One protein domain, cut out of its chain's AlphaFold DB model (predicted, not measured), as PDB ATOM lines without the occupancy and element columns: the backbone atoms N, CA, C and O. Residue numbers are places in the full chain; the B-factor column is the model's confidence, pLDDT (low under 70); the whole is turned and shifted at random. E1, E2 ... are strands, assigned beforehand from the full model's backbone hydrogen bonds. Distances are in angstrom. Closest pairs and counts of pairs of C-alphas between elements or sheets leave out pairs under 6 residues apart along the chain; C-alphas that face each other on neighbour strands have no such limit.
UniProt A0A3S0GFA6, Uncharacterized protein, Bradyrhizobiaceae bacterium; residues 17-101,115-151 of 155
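This is residues 17 to 101 and 115 to 151 of the 155 residues of an uncharacterized protein of Bradyrhizobiaceae bacterium (UniProt A0A3S0GFA6). What does the model look like? It is a long, narrow sandwich, two sheets face to face: a twisted sheet of E1 to E5, with long strands E3, E4 and E5, is covered on one face by a shorter sheet of E6, E7 and E8. What is it built of? The printed part has 122 residues with eight named strands, E1 to E8 along the chain, and no named helix: all strand, both sheets antiparallel, the first branched, the second in the order E6, E7, E8. It is loose, radius of gyration of the C-alphas 17.0 A, and spans 59 by 24 by 18 A.

Where is the larger sheet? E3 is residues 40 to 52, 40.3 A long; E4 57 to 69, 40.3 A; E5 74 to 88, 42.4 A; E2 27 to 34, 23.0 A. E1, residues 20 to 22, begins at C-alpha 20 (55.591, 36.227, 13.385). And the smaller? E6 is residues 116 to 123, E7 128 to 135, and E8 143 to 150, ending at C-alpha 150 (47.770, 38.095, 23.198).

What neighbours E3? E1 (N 21 to O 51, 2.8 A) and E2 (N 31 to O 43, 2.8 A) lie on one side of it, E4 (N 46 to O 63, 2.9 A) on the other. E2 to E5 form a meander of hairpins, each strand the antiparallel neighbour of the one before, with N 64 and O 80 of E4 and E5 2.8 A apart. How do the sheets meet? E6 to E8, also a meander (N 119 to O 132, 2.9 A; N 133 to O 145, 2.9 A), face the larger sheet, best planes 15 degrees apart; the closest C-alphas of E5 and E8 are Lys 82 and Met 149, 5.6 A.

How far does it reach? The farthest C-alphas, Gly 37 and Ala 92, are 58.8 A apart. Is anything missing or uncertain? Residues 102 to 114 are not printed, a 19.9 A gap between C-alphas 101 and 115; pLDDT is under 70 at 17 to 18, 25, 34 to 38 and 115.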
ATOM      1  N   ALA A  17      59.549  41.221  14.438       55.81
ATOM      2  CA  ALA A  17      58.620  41.625  13.384       55.81
ATOM      3  C   ALA A  17      58.626  40.694  12.159       55.81
ATOM      4  O   ALA A  17      57.573  40.463  11.571       55.81
ATOM      5  N   ASP A  18      59.783  40.122  11.813       66.69
ATOM      6  CA  ASP A  18      59.914  39.218  10.661       66.69
ATOM      7  C   ASP A  18      59.592  37.753  10.992       66.69
ATOM      8  O   ASP A  18      59.336  36.947  10.092       66.69
ATOM      9  N   ILE A  19      59.583  37.399  12.281       87.50
ATOM     10  CA  ILE A  19      59.374  36.025  12.735       87.50
ATOM     11  C   ILE A  19      57.888  35.676  12.719       87.50
ATOM     12  O   ILE A  19      57.526  34.646  12.149       87.50
ATOM     13  N   TYR A  20      57.024  36.513  13.299       91.38
ATOM     14  CA  TYR A  20      55.591  36.227  13.385       91.38
ATOM     15  C   TYR A  20      54.808  36.846  12.229       91.38
ATOM     16  O   TYR A  20      54.831  38.056  12.023       91.38
ATOM     17  N   LYS A  21      54.060  36.016  11.500       92.06
ATOM     18  CA  LYS A  21      53.279  36.424  10.328       92.06
ATOM     19  C   LYS A  21      51.804  36.109  10.522       92.06
ATOM     20  O   LYS A  21      51.445  34.965  10.799       92.06
ATOM     21  N   LEU A  22      50.954  37.118  10.342       92.25
ATOM     22  CA  LEU A  22      49.504  36.953  10.281       92.25
ATOM     23  C   LEU A  22      49.111  36.296   8.949       92.25
ATOM     24  O   LEU A  22      49.547  36.722   7.880       92.25
ATOM     25  N   GLY A  23      48.286  35.256   9.014       87.44
ATOM     26  CA  GLY A  23      47.792  34.526   7.852       87.44
ATOM     27  C   GLY A  23      46.858  35.369   6.982       87.44
ATOM     28  O   GLY A  23      46.103  36.208   7.479       87.44
ATOM     29  N   ASN A  24      46.883  35.106   5.673       78.81
ATOM     30  CA  ASN A  24      46.111  35.852   4.671       78.81
ATOM     31  C   ASN A  24      44.675  35.319   4.465       78.81
ATOM     32  O   ASN A  24      43.874  35.914   3.754       78.81
ATOM     33  N   ASN A  25      44.329  34.183   5.069       68.25
ATOM     34  CA  ASN A  25      43.020  33.555   4.904       68.25
ATOM     35  C   ASN A  25      42.111  33.898   6.087       68.25
ATOM     36  O   ASN A  25      41.963  33.113   7.024       68.25
ATOM     37  N   GLN A  26      41.539  35.105   6.074       70.00
ATOM     38  CA  GLN A  26      40.580  35.513   7.100       70.00
ATOM     39  C   GLN A  26      39.158  35.206   6.626       70.00
ATOM     40  O   GLN A  26      38.724  35.637   5.558       70.00
ATOM     41  N   ARG A  27      38.412  34.447   7.432       78.50
ATOM     42  CA  ARG A  27      37.004  34.114   7.170       78.50
ATOM     43  C   ARG A  27      36.119  34.758   8.217       78.50
ATOM     44  O   ARG A  27      36.529  34.913   9.367       78.50
ATOM     45  N   ILE A  28      34.898  35.113   7.840       85.25
ATOM     46  CA  ILE A  28      33.874  35.606   8.760       85.25
ATOM     47  C   ILE A  28      32.584  34.827   8.532       85.25
ATOM     48  O   ILE A  28      32.118  34.690   7.408       85.25
ATOM     49  N   ALA A  29      32.003  34.332   9.617       85.38
ATOM     50  CA  ALA A  29      30.701  33.693   9.623       85.38
ATOM     51  C   ALA A  29      29.748  34.541  10.459       85.38
ATOM     52  O   ALA A  29      29.995  34.775  11.644       85.38
ATOM     53  N   CYS A  30      28.657  34.983   9.845       83.25
ATOM     54  CA  CYS A  30      27.622  35.776  10.490       83.25
ATOM     55  C   CYS A  30      26.301  35.013  10.514       83.25
ATOM     56  O   CYS A  30      25.940  34.326   9.560       83.25
ATOM     57  N   ASN A  31      25.560  35.156  11.604       80.06
ATOM     58  CA  ASN A  31      24.181  34.724  11.706       80.06
ATOM     59  C   ASN A  31      23.308  35.886  12.174       80.06
ATOM     60  O   ASN A  31      23.747  36.794  12.883       80.06
ATOM     61  N   ARG A  32      22.045  35.829  11.765       78.12
ATOM     62  CA  ARG A  32      21.019  36.757  12.202       78.12
ATOM     63  C   ARG A  32      19.793  35.961  12.604       78.12
ATOM     64  O   ARG A  32      19.167  35.324  11.764       78.12
ATOM     65  N   SER A  33      19.452  35.998  13.887       73.75
ATOM     66  CA  SER A  33      18.204  35.411  14.368       73.75
ATOM     67  C   SER A  33      17.068  36.408  14.157       73.75
ATOM     68  O   SER A  33      17.081  37.513  14.708       73.75
ATOM     69  N   LEU A  34      16.109  36.025  13.313       63.88
ATOM     70  CA  LEU A  34      14.925  36.812  12.985       63.88
ATOM     71  C   LEU A  34      13.735  36.309  13.809       63.88
ATOM     72  O   LEU A  34      12.912  35.541  13.321       63.88
ATOM     73  N   THR A  35      13.617  36.736  15.065       64.19
ATOM     74  CA  THR A  35      12.362  36.538  15.801       64.19
ATOM     75  C   THR A  35      11.376  37.625  15.378       64.19
ATOM     76  O   THR A  35      11.681  38.818  15.469       64.19
ATOM     77  N   ALA A  36      10.203  37.233  14.873       55.69
ATOM     78  CA  ALA A  36       9.185  38.184  14.447       55.69
ATOM     79  C   ALA A  36       8.756  39.073  15.629       55.69
ATOM     80  O   ALA A  36       8.244  38.586  16.634       55.69
ATOM     81  N   GLY A  37       8.959  40.387  15.497       61.91
ATOM     82  CA  GLY A  37       8.208  41.370  16.273       61.91
ATOM     83  C   GLY A  37       8.874  42.066  17.459       61.91
ATOM     84  O   GLY A  37       8.137  42.794  18.116       61.91
ATOM     85  N   LYS A  38      10.189  41.961  17.743       69.56
ATOM     86  CA  LYS A  38      10.828  43.004  18.595       69.56
ATOM     87  C   LYS A  38      12.350  43.080  18.624       69.56
ATOM     88  O   LYS A  38      12.864  44.191  18.616       69.56
ATOM     89  N   LEU A  39      13.065  41.956  18.662       83.06
ATOM     90  CA  LEU A  39      14.520  41.957  18.839       83.06
ATOM     91  C   LEU A  39      15.219  41.181  17.731       83.06
ATOM     92  O   LEU A  39      14.724  40.165  17.246       83.06
ATOM     93  N   GLN A  40      16.366  41.695  17.319       84.50
ATOM     94  CA  GLN A  40      17.222  41.102  16.308       84.50
ATOM     95  C   GLN A  40      18.586  40.883  16.935       84.50
ATOM     96  O   GLN A  40      19.206  41.835  17.413       84.50
ATOM     97  N   ASN A  41      19.040  39.634  16.902       85.94
ATOM     98  CA  ASN A  41      20.381  39.270  17.326       85.94
ATOM     99  C   ASN A  41      21.217  39.001  16.083       85.94
ATOM    100  O   ASN A  41      20.903  38.100  15.302       85.94
ATOM    101  N   ILE A  42      22.255  39.806  15.901       85.94
ATOM    102  CA  ILE A  42      23.263  39.640  14.859       85.94
ATOM    103  C   ILE A  42      24.519  39.173  15.573       85.94
ATOM    104  O   ILE A  42      24.971  39.849  16.491       85.94
ATOM    105  N   SER A  43      25.086  38.037  15.182       87.25
ATOM    106  CA  SER A  43      26.381  37.619  15.711       87.25
ATOM    107  C   SER A  43      27.301  37.178  14.594       87.25
ATOM    108  O   SER A  43      26.891  36.476  13.673       87.25
ATOM    109  N   CYS A  44      28.550  37.610  14.673       88.75
ATOM    110  CA  CYS A  44      29.585  37.275  13.720       88.75
ATOM    111  C   CYS A  44      30.810  36.764  14.453       88.75
ATOM    112  O   CYS A  44      31.145  37.225  15.544       88.75
ATOM    113  N   LYS A  45      31.495  35.820  13.823       89.75
ATOM    114  CA  LYS A  45      32.738  35.249  14.310       89.75
ATOM    115  C   LYS A  45      33.721  35.155  13.163       89.75
ATOM    116  O   LYS A  45      33.362  34.757  12.059       89.75
ATOM    117  N   SER A  46      34.963  35.504  13.441       90.38
ATOM    118  CA  SER A  46      36.070  35.388  12.508       90.38
ATOM    119  C   SER A  46      37.244  34.718  13.198       90.38
ATOM    120  O   SER A  46      37.350  34.734  14.427       90.38
ATOM    121  N   PHE A  47      38.119  34.121  12.404       91.12
ATOM    122  CA  PHE A  47      39.387  33.586  12.864       91.12
ATOM    123  C   PHE A  47      40.513  34.028  11.933       91.12
ATOM    124  O   PHE A  47      40.296  34.308  10.753       91.12
ATOM    125  N   ALA A  48      41.708  34.083  12.502       92.88
ATOM    126  CA  ALA A  48      42.958  34.282  11.801       92.88
ATOM    127  C   ALA A  48      44.046  33.458  12.487       92.88
ATOM    128  O   ALA A  48      43.908  33.035  13.638       92.88
ATOM    129  N   TYR A  49      45.142  33.255  11.776       93.75
ATOM    130  CA  TYR A  49      46.279  32.501  12.274       93.75
ATOM    131  C   TYR A  49      47.515  33.378  12.355       93.75
ATOM    132  O   TYR A  49      47.687  34.272  11.533       93.75
ATOM    133  N   VAL A  50      48.393  33.090  13.309       93.62
ATOM    134  CA  VAL A  50      49.727  33.692  13.393       93.62
ATOM    135  C   VAL A  50      50.752  32.568  13.387       93.62
ATOM    136  O   VAL A  50      50.664  31.682  14.232       93.62
ATOM    137  N   LEU A  51      51.707  32.595  12.454       93.88
ATOM    138  CA  LEU A  51      52.802  31.623  12.357       93.88
ATOM    139  C   LEU A  51      54.124  32.262  12.786       93.88
ATOM    140  O   LEU A  51      54.475  33.328  12.286       93.88
ATOM    141  N   ASN A  52      54.905  31.558  13.601       93.62
ATOM    142  CA  ASN A  52      56.348  31.732  13.694       93.62
ATOM    143  C   ASN A  52      57.031  31.103  12.465       93.62
ATOM    144  O   ASN A  52      57.129  29.882  12.331       93.62
ATOM    145  N   SER A  53      57.507  31.947  11.555       93.38
ATOM    146  CA  SER A  53      58.137  31.543  10.294       93.38
ATOM    147  C   SER A  53      59.489  30.841  10.453       93.38
ATOM    148  O   SER A  53      60.006  30.330   9.464       93.38
ATOM    149  N   VAL A  54      60.038  30.755  11.670       93.75
ATOM    150  CA  VAL A  54      61.285  30.036  11.962       93.75
ATOM    151  C   VAL A  54      61.019  28.670  12.582       93.75
ATOM    152  O   VAL A  54      61.559  27.669  12.118       93.75
ATOM    153  N   THR A  55      60.163  28.607  13.605       93.50
ATOM    154  CA  THR A  55      59.905  27.367  14.355       93.50
ATOM    155  C   THR A  55      58.754  26.556  13.781       93.50
ATOM    156  O   THR A  55      58.655  25.374  14.086       93.50
ATOM    157  N   SER A  56      57.896  27.145  12.940       93.25
ATOM    158  CA  SER A  56      56.593  26.613  12.499       93.25
ATOM    159  C   SER A  56      55.535  26.482  13.604       93.25
ATOM    160  O   SER A  56      54.527  25.796  13.424       93.25
ATOM    161  N   GLU A  57      55.746  27.131  14.749       93.38
ATOM    162  CA  GLU A  57      54.713  27.271  15.777       93.38
ATOM    163  C   GLU A  57      53.601  28.195  15.308       93.38
ATOM    164  O   GLU A  57      53.875  29.253  14.738       93.38
ATOM    165  N   PHE A  58      52.349  27.836  15.569       93.56
ATOM    166  CA  PHE A  58      51.223  28.635  15.110       93.56
ATOM    167  C   PHE A  58      50.101  28.744  16.135       93.56
ATOM    168  O   PHE A  58      49.849  27.854  16.949       93.56
ATOM    169  N   TYR A  59      49.406  29.873  16.058       94.50
ATOM    170  CA  TYR A  59      48.309  30.248  16.937       94.50
ATOM    171  C   TYR A  59      47.063  30.455  16.105       94.50
ATOM    172  O   TYR A  59      47.117  31.043  15.025       94.50
ATOM    173  N   ARG A  60      45.924  30.031  16.642       94.00
ATOM    174  CA  ARG A  60      44.606  30.342  16.100       94.00
ATOM    175  C   ARG A  60      43.954  31.405  16.965       94.00
ATOM    176  O   ARG A  60      43.609  31.142  18.117       94.00
ATOM    177  N   CYS A  61      43.762  32.585  16.399       94.38
ATOM    178  CA  CYS A  61      43.051  33.691  17.016       94.38
ATOM    179  C   CYS A  61      41.617  33.741  16.506       94.38
ATOM    180  O   CYS A  61      41.347  33.505  15.331       94.38
ATOM    181  N   GLN A  62      40.679  34.042  17.392       94.06
ATOM    182  CA  GLN A  62      39.266  34.136  17.071       94.06
ATOM    183  C   GLN A  62      38.677  35.370  17.729       94.06
ATOM    184  O   GLN A  62      38.890  35.577  18.917       94.06
ATOM    185  N   VAL A  63      37.883  36.123  16.973       94.94
ATOM    186  CA  VAL A  63      37.074  37.234  17.476       94.94
ATOM    187  C   VAL A  63      35.605  36.955  17.193       94.94
ATOM    188  O   VAL A  63      35.255  36.380  16.158       94.94
ATOM    189  N   SER A  64      34.736  37.351  18.110       93.12
ATOM    190  CA  SER A  64      33.292  37.330  17.929       93.12
ATOM    191  C   SER A  64      32.675  38.635  18.394       93.12
ATOM    192  O   SER A  64      33.064  39.165  19.428       93.12
ATOM    193  N   VAL A  65      31.692  39.116  17.644       92.94
ATOM    194  CA  VAL A  65      30.888  40.286  17.995       92.94
ATOM    195  C   VAL A  65      29.422  39.904  17.878       92.94
ATOM    196  O   VAL A  65      29.006  39.341  16.867       92.94
ATOM    197  N   ALA A  66      28.643  40.217  18.907       90.50
ATOM    198  CA  ALA A  66      27.203  40.039  18.934       90.50
ATOM    199  C   ALA A  66      26.509  41.364  19.252       90.50
ATOM    200  O   ALA A  66      26.964  42.158  20.072       90.50
ATOM    201  N   VAL A  67      25.392  41.609  18.579       90.50
ATOM    202  CA  VAL A  67      24.587  42.816  18.716       90.50
ATOM    203  C   VAL A  67      23.136  42.414  18.880       90.50
ATOM    204  O   VAL A  67      22.588  41.700  18.040       90.50
ATOM    205  N   THR A  68      22.503  42.933  19.924       89.94
ATOM    206  CA  THR A  68      21.051  42.911  20.087       89.94
ATOM    207  C   THR A  68      20.518  44.299  19.778       89.94
ATOM    208  O   THR A  68      20.934  45.282  20.392       89.94
ATOM    209  N   ARG A  69      19.581  44.393  18.839       88.38
ATOM    210  CA  ARG A  69      18.906  45.643  18.465       88.38
ATOM    211  C   ARG A  69      17.399  45.445  18.382       88.38
ATOM    212  O   ARG A  69      16.929  44.323  18.187       88.38
ATOM    213  N   ASP A  70      16.659  46.540  18.462       87.69
ATOM    214  CA  ASP A  70      15.275  46.594  17.999       87.69
ATOM    215  C   ASP A  70      15.209  47.251  16.603       87.69
ATOM    216  O   ASP A  70      16.149  47.135  15.808       87.69
ATOM    217  N   ASN A  71      14.089  47.893  16.261       84.62
ATOM    218  CA  ASN A  71      13.910  48.598  14.987       84.62
ATOM    219  C   ASN A  71      14.402  50.055  15.008       84.62
ATOM    220  O   ASN A  71      14.363  50.712  13.971       84.62
ATOM    221  N   LYS A  72      14.831  50.570  16.163       86.25
ATOM    222  CA  LYS A  72      15.209  51.974  16.366       86.25
ATOM    223  C   LYS A  72      16.623  52.150  16.908       86.25
ATOM    224  O   LYS A  72      17.251  53.158  16.605       86.25
ATOM    225  N   THR A  73      17.111  51.217  17.720       89.38
ATOM    226  CA  THR A  73      18.345  51.363  18.499       89.38
ATOM    227  C   THR A  73      19.070  50.034  18.702       89.38
ATOM    228  O   THR A  73      18.476  48.952  18.666       89.38
ATOM    229  N   ILE A  74      20.377  50.128  18.942       90.19
ATOM    230  CA  ILE A  74      21.187  49.026  19.459       90.19
ATOM    231  C   ILE A  74      21.003  48.985  20.978       90.19
ATOM    232  O   ILE A  74      21.224  49.984  21.655       90.19
ATOM    233  N   LEU A  75      20.593  47.833  21.502       92.00
ATOM    234  CA  LEU A  75      20.330  47.628  22.928       92.00
ATOM    235  C   LEU A  75      21.532  47.031  23.653       92.00
ATOM    236  O   LEU A  75      21.747  47.299  24.831       92.00
ATOM    237  N   LYS A  76      22.291  46.178  22.958       92.19
ATOM    238  CA  LYS A  76      23.442  45.485  23.525       92.19
ATOM    239  C   LYS A  76      24.486  45.208  22.458       92.19
ATOM    240  O   LYS A  76      24.149  44.830  21.336       92.19
ATOM    241  N   THR A  77      25.743  45.337  22.849       93.25
ATOM    242  CA  THR A  77      26.903  44.941  22.059       93.25
ATOM    243  C   THR A  77      27.826  44.125  22.947       93.25
ATOM    244  O   THR A  77      28.132  44.531  24.065       93.25
ATOM    245  N   GLU A  78      28.248  42.973  22.448       94.75
ATOM    246  CA  GLU A  78      29.211  42.088  23.088       94.75
ATOM    247  C   GLU A  78      30.334  41.802  22.099       94.75
ATOM    248  O   GLU A  78      30.084  41.581  20.914       94.75
ATOM    249  N   ALA A  79      31.566  41.803  22.589       95.25
ATOM    250  CA  ALA A  79      32.738  41.434  21.819       95.25
ATOM    251  C   ALA A  79      33.639  40.562  22.694       95.25
ATOM    252  O   ALA A  79      33.848  40.869  23.866       95.25
ATOM    253  N   ASP A  80      34.142  39.476  22.123       96.56
ATOM    254  CA  ASP A  80      35.051  38.548  22.792       96.56
ATOM    255  C   ASP A  80      36.100  38.047  21.799       96.56
ATOM    256  O   ASP A  80      35.883  38.053  20.581       96.56
ATOM    257  N   GLY A  81      37.244  37.612  22.309       95.69
ATOM    258  CA  GLY A  81      38.313  37.090  21.487       95.69
ATOM    259  C   GLY A  81      39.417  36.419  22.283       95.69
ATOM    260  O   GLY A  81      39.678  36.736  23.440       95.69
ATOM    261  N   LYS A  82      40.078  35.460  21.637       96.12
ATOM    262  CA  LYS A  82      41.224  34.747  22.202       96.12
ATOM    263  C   LYS A  82      42.132  34.189  21.118       96.12
ATOM    264  O   LYS A  82      41.652  33.808  20.050       96.12
ATOM    265  N   CYS A  83      43.411  34.051  21.447       95.00
ATOM    266  CA  CYS A  83      44.357  33.241  20.691       95.00
ATOM    267  C   CYS A  83      44.683  31.956  21.458       95.00
ATOM    268  O   CYS A  83      44.824  31.970  22.679       95.00
ATOM    269  N   THR A  84      44.804  30.850  20.730       94.44
ATOM    270  CA  THR A  84      45.186  29.541  21.268       94.44
ATOM    271  C   THR A  84      46.398  29.022  20.501       94.44
ATOM    272  O   THR A  84      46.360  29.001  19.270       94.44
ATOM    273  N   SER A  85      47.446  28.590  21.207       93.38
ATOM    274  CA  SER A  85      48.573  27.869  20.599       93.38
ATOM    275  C   SER A  85      48.101  26.512  20.079       93.38
ATOM    276  O   SER A  85      47.407  25.780  20.787       93.38
ATOM    277  N   LEU A  86      48.443  26.189  18.835       92.75
ATOM    278  CA  LEU A  86      48.164  24.886  18.224       92.75
ATOM    279  C   LEU A  86      49.424  24.019  18.104       92.75
ATOM    280  O   LEU A  86      49.358  22.902  17.594       92.75
ATOM    281  N   GLY A  87      50.550  24.510  18.624       90.56
ATOM    282  CA  GLY A  87      51.827  23.815  18.618       90.56
ATOM    283  C   GLY A  87      52.637  24.070  17.353       90.56
ATOM    284  O   GLY A  87      52.480  25.091  16.685       90.56
ATOM    285  N   ARG A  88      53.536  23.131  17.065       92.38
ATOM    286  CA  ARG A  88      54.599  23.221  16.060       92.38
ATOM    287  C   ARG A  88      54.388  22.182  14.956       92.38
ATOM    288  O   ARG A  88      54.087  21.033  15.268       92.38
ATOM    289  N   ILE A  89      54.556  22.565  13.686       94.06
ATOM    290  CA  ILE A  89      54.333  21.663  12.538       94.06
ATOM    291  C   ILE A  89      55.572  20.815  12.212       94.06
ATOM    292  O   ILE A  89      55.480  19.595  12.094       94.06
ATOM    293  N   PHE A  90      56.735  21.447  12.062       94.56
ATOM    294  CA  PHE A  90      58.012  20.798  11.760       94.56
ATOM    295  C   PHE A  90      58.911  20.781  12.991       94.56
ATOM    296  O   PHE A  90      59.018  21.809  13.643       94.56
ATOM    297  N   PRO A  91      59.629  19.687  13.294       93.06
ATOM    298  CA  PRO A  91      60.459  19.595  14.498       93.06
ATOM    299  C   PRO A  91      61.748  20.434  14.452       93.06
ATOM    300  O   PRO A  91      62.297  20.744  15.505       93.06
ATOM    301  N   ALA A  92      62.242  20.783  13.261       94.25
ATOM    302  CA  ALA A  92      63.464  21.567  13.065       94.25
ATOM    303  C   ALA A  92      63.140  23.018  12.684       94.25
ATOM    304  O   ALA A  92      62.037  23.293  12.215       94.25
ATOM    305  N   ASP A  93      64.065  23.944  12.930       94.06
ATOM    306  CA  ASP A  93      63.915  25.348  12.532       94.06
ATOM    307  C   ASP A  93      64.277  25.519  11.046       94.06
ATOM    308  O   ASP A  93      65.159  24.827  10.530       94.06
ATOM    309  N   SER A  94      63.598  26.429  10.342       94.75
ATOM    310  CA  SER A  94      63.857  26.727   8.924       94.75
ATOM    311  C   SER A  94      63.273  28.091   8.527       94.75
ATOM    312  O   SER A  94      63.078  28.956   9.370       94.75
ATOM    313  N   SER A  95      63.005  28.302   7.239       93.94
ATOM    314  CA  SER A  95      62.248  29.438   6.712       93.94
ATOM    315  C   SER A  95      60.905  28.950   6.176       93.94
ATOM    316  O   SER A  95      60.809  28.477   5.041       93.94
ATOM    317  N   TYR A  96      59.862  29.075   6.989       91.75
ATOM    318  CA  TYR A  96      58.520  28.585   6.701       91.75
ATOM    319  C   TYR A  96      57.597  29.665   6.129       91.75
ATOM    320  O   TYR A  96      57.612  30.832   6.533       91.75
ATOM    321  N   SER A  97      56.738  29.241   5.206       91.12
ATOM    322  CA  SER A  97      55.531  29.958   4.800       91.12
ATOM    323  C   SER A  97      54.306  29.335   5.473       91.12
ATOM    324  O   SER A  97      54.344  28.186   5.916       91.12
ATOM    325  N   PHE A  98      53.219  30.103   5.568       87.56
ATOM    326  CA  PHE A  98      51.989  29.660   6.215       87.56
ATOM    327  C   PHE A  98      50.769  29.915   5.349       87.56
ATOM    328  O   PHE A  98      50.575  31.032   4.869       87.56
ATOM    329  N   ASP A  99      49.907  28.914   5.268       88.19
ATOM    330  CA  ASP A  99      48.504  29.093   4.939       88.19
ATOM    331  C   ASP A  99      47.683  28.058   5.715       88.19
ATOM    332  O   ASP A  99      48.146  26.948   5.982       88.19
ATOM    333  N   ALA A 100      46.468  28.434   6.087       85.69
ATOM    334  CA  ALA A 100      45.520  27.545   6.730       85.69
ATOM    335  C   ALA A 100      44.114  27.898   6.263       85.69
ATOM    336  O   ALA A 100      43.720  29.062   6.236       85.69
ATOM    337  N   THR A 101      43.349  26.868   5.919       84.94
ATOM    338  CA  THR A 101      41.930  26.987   5.597       84.94
ATOM    339  C   THR A 101      41.156  26.108   6.560       84.94
ATOM    340  O   THR A 101      41.394  24.904   6.621       84.94
ATOM    341  N   GLY A 115      26.681  41.609   4.694       65.69
ATOM    342  CA  GLY A 115      27.660  40.891   5.507       65.69
ATOM    343  C   GLY A 115      28.440  41.795   6.469       65.69
ATOM    344  O   GLY A 115      28.315  43.016   6.455       65.69
ATOM    345  N   GLY A 116      29.251  41.181   7.327       78.12
ATOM    346  CA  GLY A 116      30.234  41.901   8.137       78.12
ATOM    347  C   GLY A 116      31.614  41.883   7.485       78.12
ATOM    348  O   GLY A 116      31.908  41.015   6.662       78.12
ATOM    349  N   THR A 117      32.484  42.800   7.896       87.50
ATOM    350  CA  THR A 117      33.908  42.776   7.530       87.50
ATOM    351  C   THR A 117      34.727  42.389   8.750       87.50
ATOM    352  O   THR A 117      34.605  43.019   9.799       87.50
ATOM    353  N   ALA A 118      35.564  41.359   8.618       90.94
ATOM    354  CA  ALA A 118      36.586  41.047   9.609       90.94
ATOM    355  C   ALA A 118      37.900  41.725   9.220       90.94
ATOM    356  O   ALA A 118      38.317  41.664   8.066       90.94
ATOM    357  N   ILE A 119      38.548  42.359  10.190       93.56
ATOM    358  CA  ILE A 119      39.829  43.044  10.029       93.56
ATOM    359  C   ILE A 119      40.770  42.468  11.075       93.56
ATOM    360  O   ILE A 119      40.420  42.387  12.251       93.56
ATOM    361  N   TRP A 120      41.964  42.079  10.652       95.00
ATOM    362  CA  TRP A 120      42.961  41.487  11.530       95.00
ATOM    363  C   TRP A 120      44.276  42.236  11.398       95.00
ATOM    364  O   TRP A 120      44.736  42.505  10.292       95.00
ATOM    365  N   VAL A 121      44.872  42.570  12.538       94.19
ATOM    366  CA  VAL A 121      46.160  43.259  12.622       94.19
ATOM    367  C   VAL A 121      46.999  42.567  13.686       94.19
ATOM    368  O   VAL A 121      46.494  42.275  14.767       94.19
ATOM    369  N   SER A 122      48.271  42.310  13.404       92.81
ATOM    370  CA  SER A 122      49.218  41.765  14.380       92.81
ATOM    371  C   SER A 122      50.324  42.770  14.680       92.81
ATOM    372  O   SER A 122      50.929  43.311  13.758       92.81
ATOM    373  N   ASP A 123      50.626  42.953  15.959       91.88
ATOM    374  CA  ASP A 123      51.865  43.551  16.439       91.88
ATOM    375  C   ASP A 123      52.763  42.415  16.931       91.88
ATOM    376  O   ASP A 123      52.603  41.890  18.038       91.88
ATOM    377  N   ALA A 124      53.677  41.998  16.058       88.38
ATOM    378  CA  ALA A 124      54.600  40.907  16.335       88.38
ATOM    379  C   ALA A 124      55.564  41.245  17.482       88.38
ATOM    380  O   ALA A 124      55.840  40.377  18.306       88.38
ATOM    381  N   ALA A 125      55.994  42.506  17.603       86.00
ATOM    382  CA  ALA A 125      56.906  42.933  18.661       86.00
ATOM    383  C   ALA A 125      56.243  42.898  20.047       86.00
ATOM    384  O   ALA A 125      56.897  42.583  21.039       86.00
ATOM    385  N   ALA A 126      54.943  43.199  20.116       89.75
ATOM    386  CA  ALA A 126      54.172  43.137  21.354       89.75
ATOM    387  C   ALA A 126      53.483  41.784  21.600       89.75
ATOM    388  O   ALA A 126      52.781  41.659  22.605       89.75
ATOM    389  N   LEU A 127      53.644  40.801  20.702       91.19
ATOM    390  CA  LEU A 127      52.949  39.507  20.738       91.19
ATOM    391  C   LEU A 127      51.420  39.660  20.860       91.19
ATOM    392  O   LEU A 127      50.739  38.977  21.636       91.19
ATOM    393  N   LYS A 128      50.876  40.614  20.095       93.75
ATOM    394  CA  LYS A 128      49.458  40.984  20.109       93.75
ATOM    395  C   LYS A 128      48.813  40.822  18.746       93.75
ATOM    396  O   LYS A 128      49.394  41.145  17.715       93.75
ATOM    397  N   VAL A 129      47.563  40.387  18.752       95.06
ATOM    398  CA  VAL A 129      46.670  40.435  17.597       95.06
ATOM    399  C   VAL A 129      45.436  41.223  17.981       95.06
ATOM    400  O   VAL A 129      44.839  40.983  19.024       95.06
ATOM    401  N   ARG A 130      45.007  42.121  17.104       96.69
ATOM    402  CA  ARG A 130      43.711  42.779  17.181       96.69
ATOM    403  C   ARG A 130      42.812  42.233  16.084       96.69
ATOM    404  O   ARG A 130      43.131  42.349  14.901       96.69
ATOM    405  N   GLY A 131      41.691  41.646  16.486       95.81
ATOM    406  CA  GLY A 131      40.606  41.282  15.583       95.81
ATOM    407  C   GLY A 131      39.485  42.300  15.713       95.81
ATOM    408  O   GLY A 131      39.043  42.579  16.825       95.81
ATOM    409  N   CYS A 132      39.015  42.853  14.602       95.31
ATOM    410  CA  CYS A 132      37.849  43.722  14.567       95.31
ATOM    411  C   CYS A 132      36.770  43.139  13.661       95.31
ATOM    412  O   CYS A 132      37.072  42.539  12.629       95.31
ATOM    413  N   ILE A 133      35.509  43.354  14.022       93.38
ATOM    414  CA  ILE A 133      34.373  43.093  13.143       93.38
ATOM    415  C   ILE A 133      33.595  44.394  12.975       93.38
ATOM    416  O   ILE A 133      33.147  44.993  13.955       93.38
ATOM    417  N   GLN A 134      33.425  44.800  11.718       91.81
ATOM    418  CA  GLN A 134      32.473  45.826  11.314       91.81
ATOM    419  C   GLN A 134      31.148  45.159  10.946       91.81
ATOM    420  O   GLN A 134      31.106  44.272  10.093       91.81
ATOM    421  N   LEU A 135      30.070  45.587  11.596       87.75
ATOM    422  CA  LEU A 135      28.718  45.093  11.378       87.75
ATOM    423  C   LEU A 135      27.837  46.186  10.788       87.75
ATOM    424  O   LEU A 135      27.623  47.225  11.416       87.75
ATOM    425  N   VAL A 136      27.238  45.889   9.638       84.44
ATOM    426  CA  VAL A 136      26.132  46.682   9.101       84.44
ATOM    427  C   VAL A 136      24.876  46.310   9.879       84.44
ATOM    428  O   VAL A 136      24.225  45.293   9.633       84.44
ATOM    429  N   THR A 137      24.543  47.121  10.878       80.44
ATOM    430  CA  THR A 137      23.401  46.846  11.755       80.44
ATOM    431  C   THR A 137      22.084  47.293  11.140       80.44
ATOM    432  O   THR A 137      21.049  46.948  11.691       80.44
ATOM    433  N   GLY A 138      22.083  48.043  10.031       81.38
ATOM    434  CA  GLY A 138      20.879  48.568   9.372       81.38
ATOM    435  C   GLY A 138      20.107  49.614  10.187       81.38
ATOM    436  O   GLY A 138      18.979  49.943   9.825       81.38
ATOM    437  N   ILE A 139      20.681  50.099  11.294       81.31
ATOM    438  CA  ILE A 139      20.158  51.185  12.124       81.31
ATOM    439  C   ILE A 139      21.335  52.068  12.522       81.31
ATOM    440  O   ILE A 139      22.206  51.636  13.273       81.31
ATOM    441  N   GLY A 140      21.323  53.320  12.069       83.69
ATOM    442  CA  GLY A 140      22.430  54.236  12.329       83.69
ATOM    443  C   GLY A 140      23.713  53.826  11.589       83.69
ATOM    444  O   GLY A 140      23.630  53.144  10.566       83.69
ATOM    445  N   PRO A 141      24.884  54.287  12.059       87.19
ATOM    446  CA  PRO A 141      26.164  53.966  11.438       87.19
ATOM    447  C   PRO A 141      26.575  52.509  11.682       87.19
ATOM    448  O   PRO A 141      26.137  51.867  12.642       87.19
ATOM    449  N   ASP A 142      27.469  52.013  10.829       87.50
ATOM    450  CA  ASP A 142      28.091  50.703  11.004       87.50
ATOM    451  C   ASP A 142      28.832  50.616  12.340       87.50
ATOM    452  O   ASP A 142      29.502  51.553  12.780       87.50
ATOM    453  N   LEU A 143      28.724  49.456  12.979       89.75
ATOM    454  CA  LEU A 143      29.327  49.208  14.276       89.75
ATOM    455  C   LEU A 143      30.670  48.501  14.097       89.75
ATOM    456  O   LEU A 143      30.700  47.342  13.692       89.75
ATOM    457  N   LEU A 144      31.764  49.163  14.467       94.12
ATOM    458  CA  LEU A 144      33.099  48.567  14.522       94.12
ATOM    459  C   LEU A 144      33.457  48.222  15.971       94.12
ATOM    460  O   LEU A 144      33.562  49.114  16.809       94.12
ATOM    461  N   ASN A 145      33.685  46.941  16.259       95.44
ATOM    462  CA  ASN A 145      34.241  46.500  17.541       95.44
ATOM    463  C   ASN A 145      35.551  45.764  17.325       95.44
ATOM    464  O   ASN A 145      35.654  44.948  16.412       95.44
ATOM    465  N   CYS A 146      36.515  46.025  18.202       96.31
ATOM    466  CA  CYS A 146      37.837  45.425  18.176       96.31
ATOM    467  C   CYS A 146      38.137  44.752  19.511       96.31
ATOM    468  O   CYS A 146      37.812  45.291  20.567       96.31
ATOM    469  N   VAL A 147      38.806  43.606  19.450       97.31
ATOM    470  CA  VAL A 147      39.294  42.876  20.615       97.31
ATOM    471  C   VAL A 147      40.796  42.695  20.479       97.31
ATOM    472  O   VAL A 147      41.273  42.169  19.470       97.31
ATOM    473  N   ASP A 148      41.525  43.139  21.499       96.44
ATOM    474  CA  ASP A 148      42.944  42.838  21.657       96.44
ATOM    475  C   ASP A 148      43.115  41.448  22.252       96.44
ATOM    476  O   ASP A 148      42.502  41.096  23.258       96.44
ATOM    477  N   MET A 149      43.986  40.669  21.634       95.75
ATOM    478  CA  MET A 149      44.363  39.333  22.056       95.75
ATOM    479  C   MET A 149      45.878  39.258  22.154       95.75
ATOM    480  O   MET A 149      46.606  39.898  21.394       95.75
ATOM    481  N   THR A 150      46.357  38.443  23.079       94.06
ATOM    482  CA  THR A 150      47.770  38.095  23.198       94.06
ATOM    483  C   THR A 150      47.968  36.657  22.745       94.06
ATOM    484  O   THR A 150      47.115  35.797  22.978       94.06
ATOM    485  N   PHE A 151      49.085  36.399  22.075       87.50
ATOM    486  CA  PHE A 151      49.528  35.050  21.744       87.50
ATOM    487  C   PHE A 151      50.904  34.856  22.374       87.50
ATOM    488  O   PHE A 151      51.841  35.581  22.068       87.50
TER     489      PHE A 151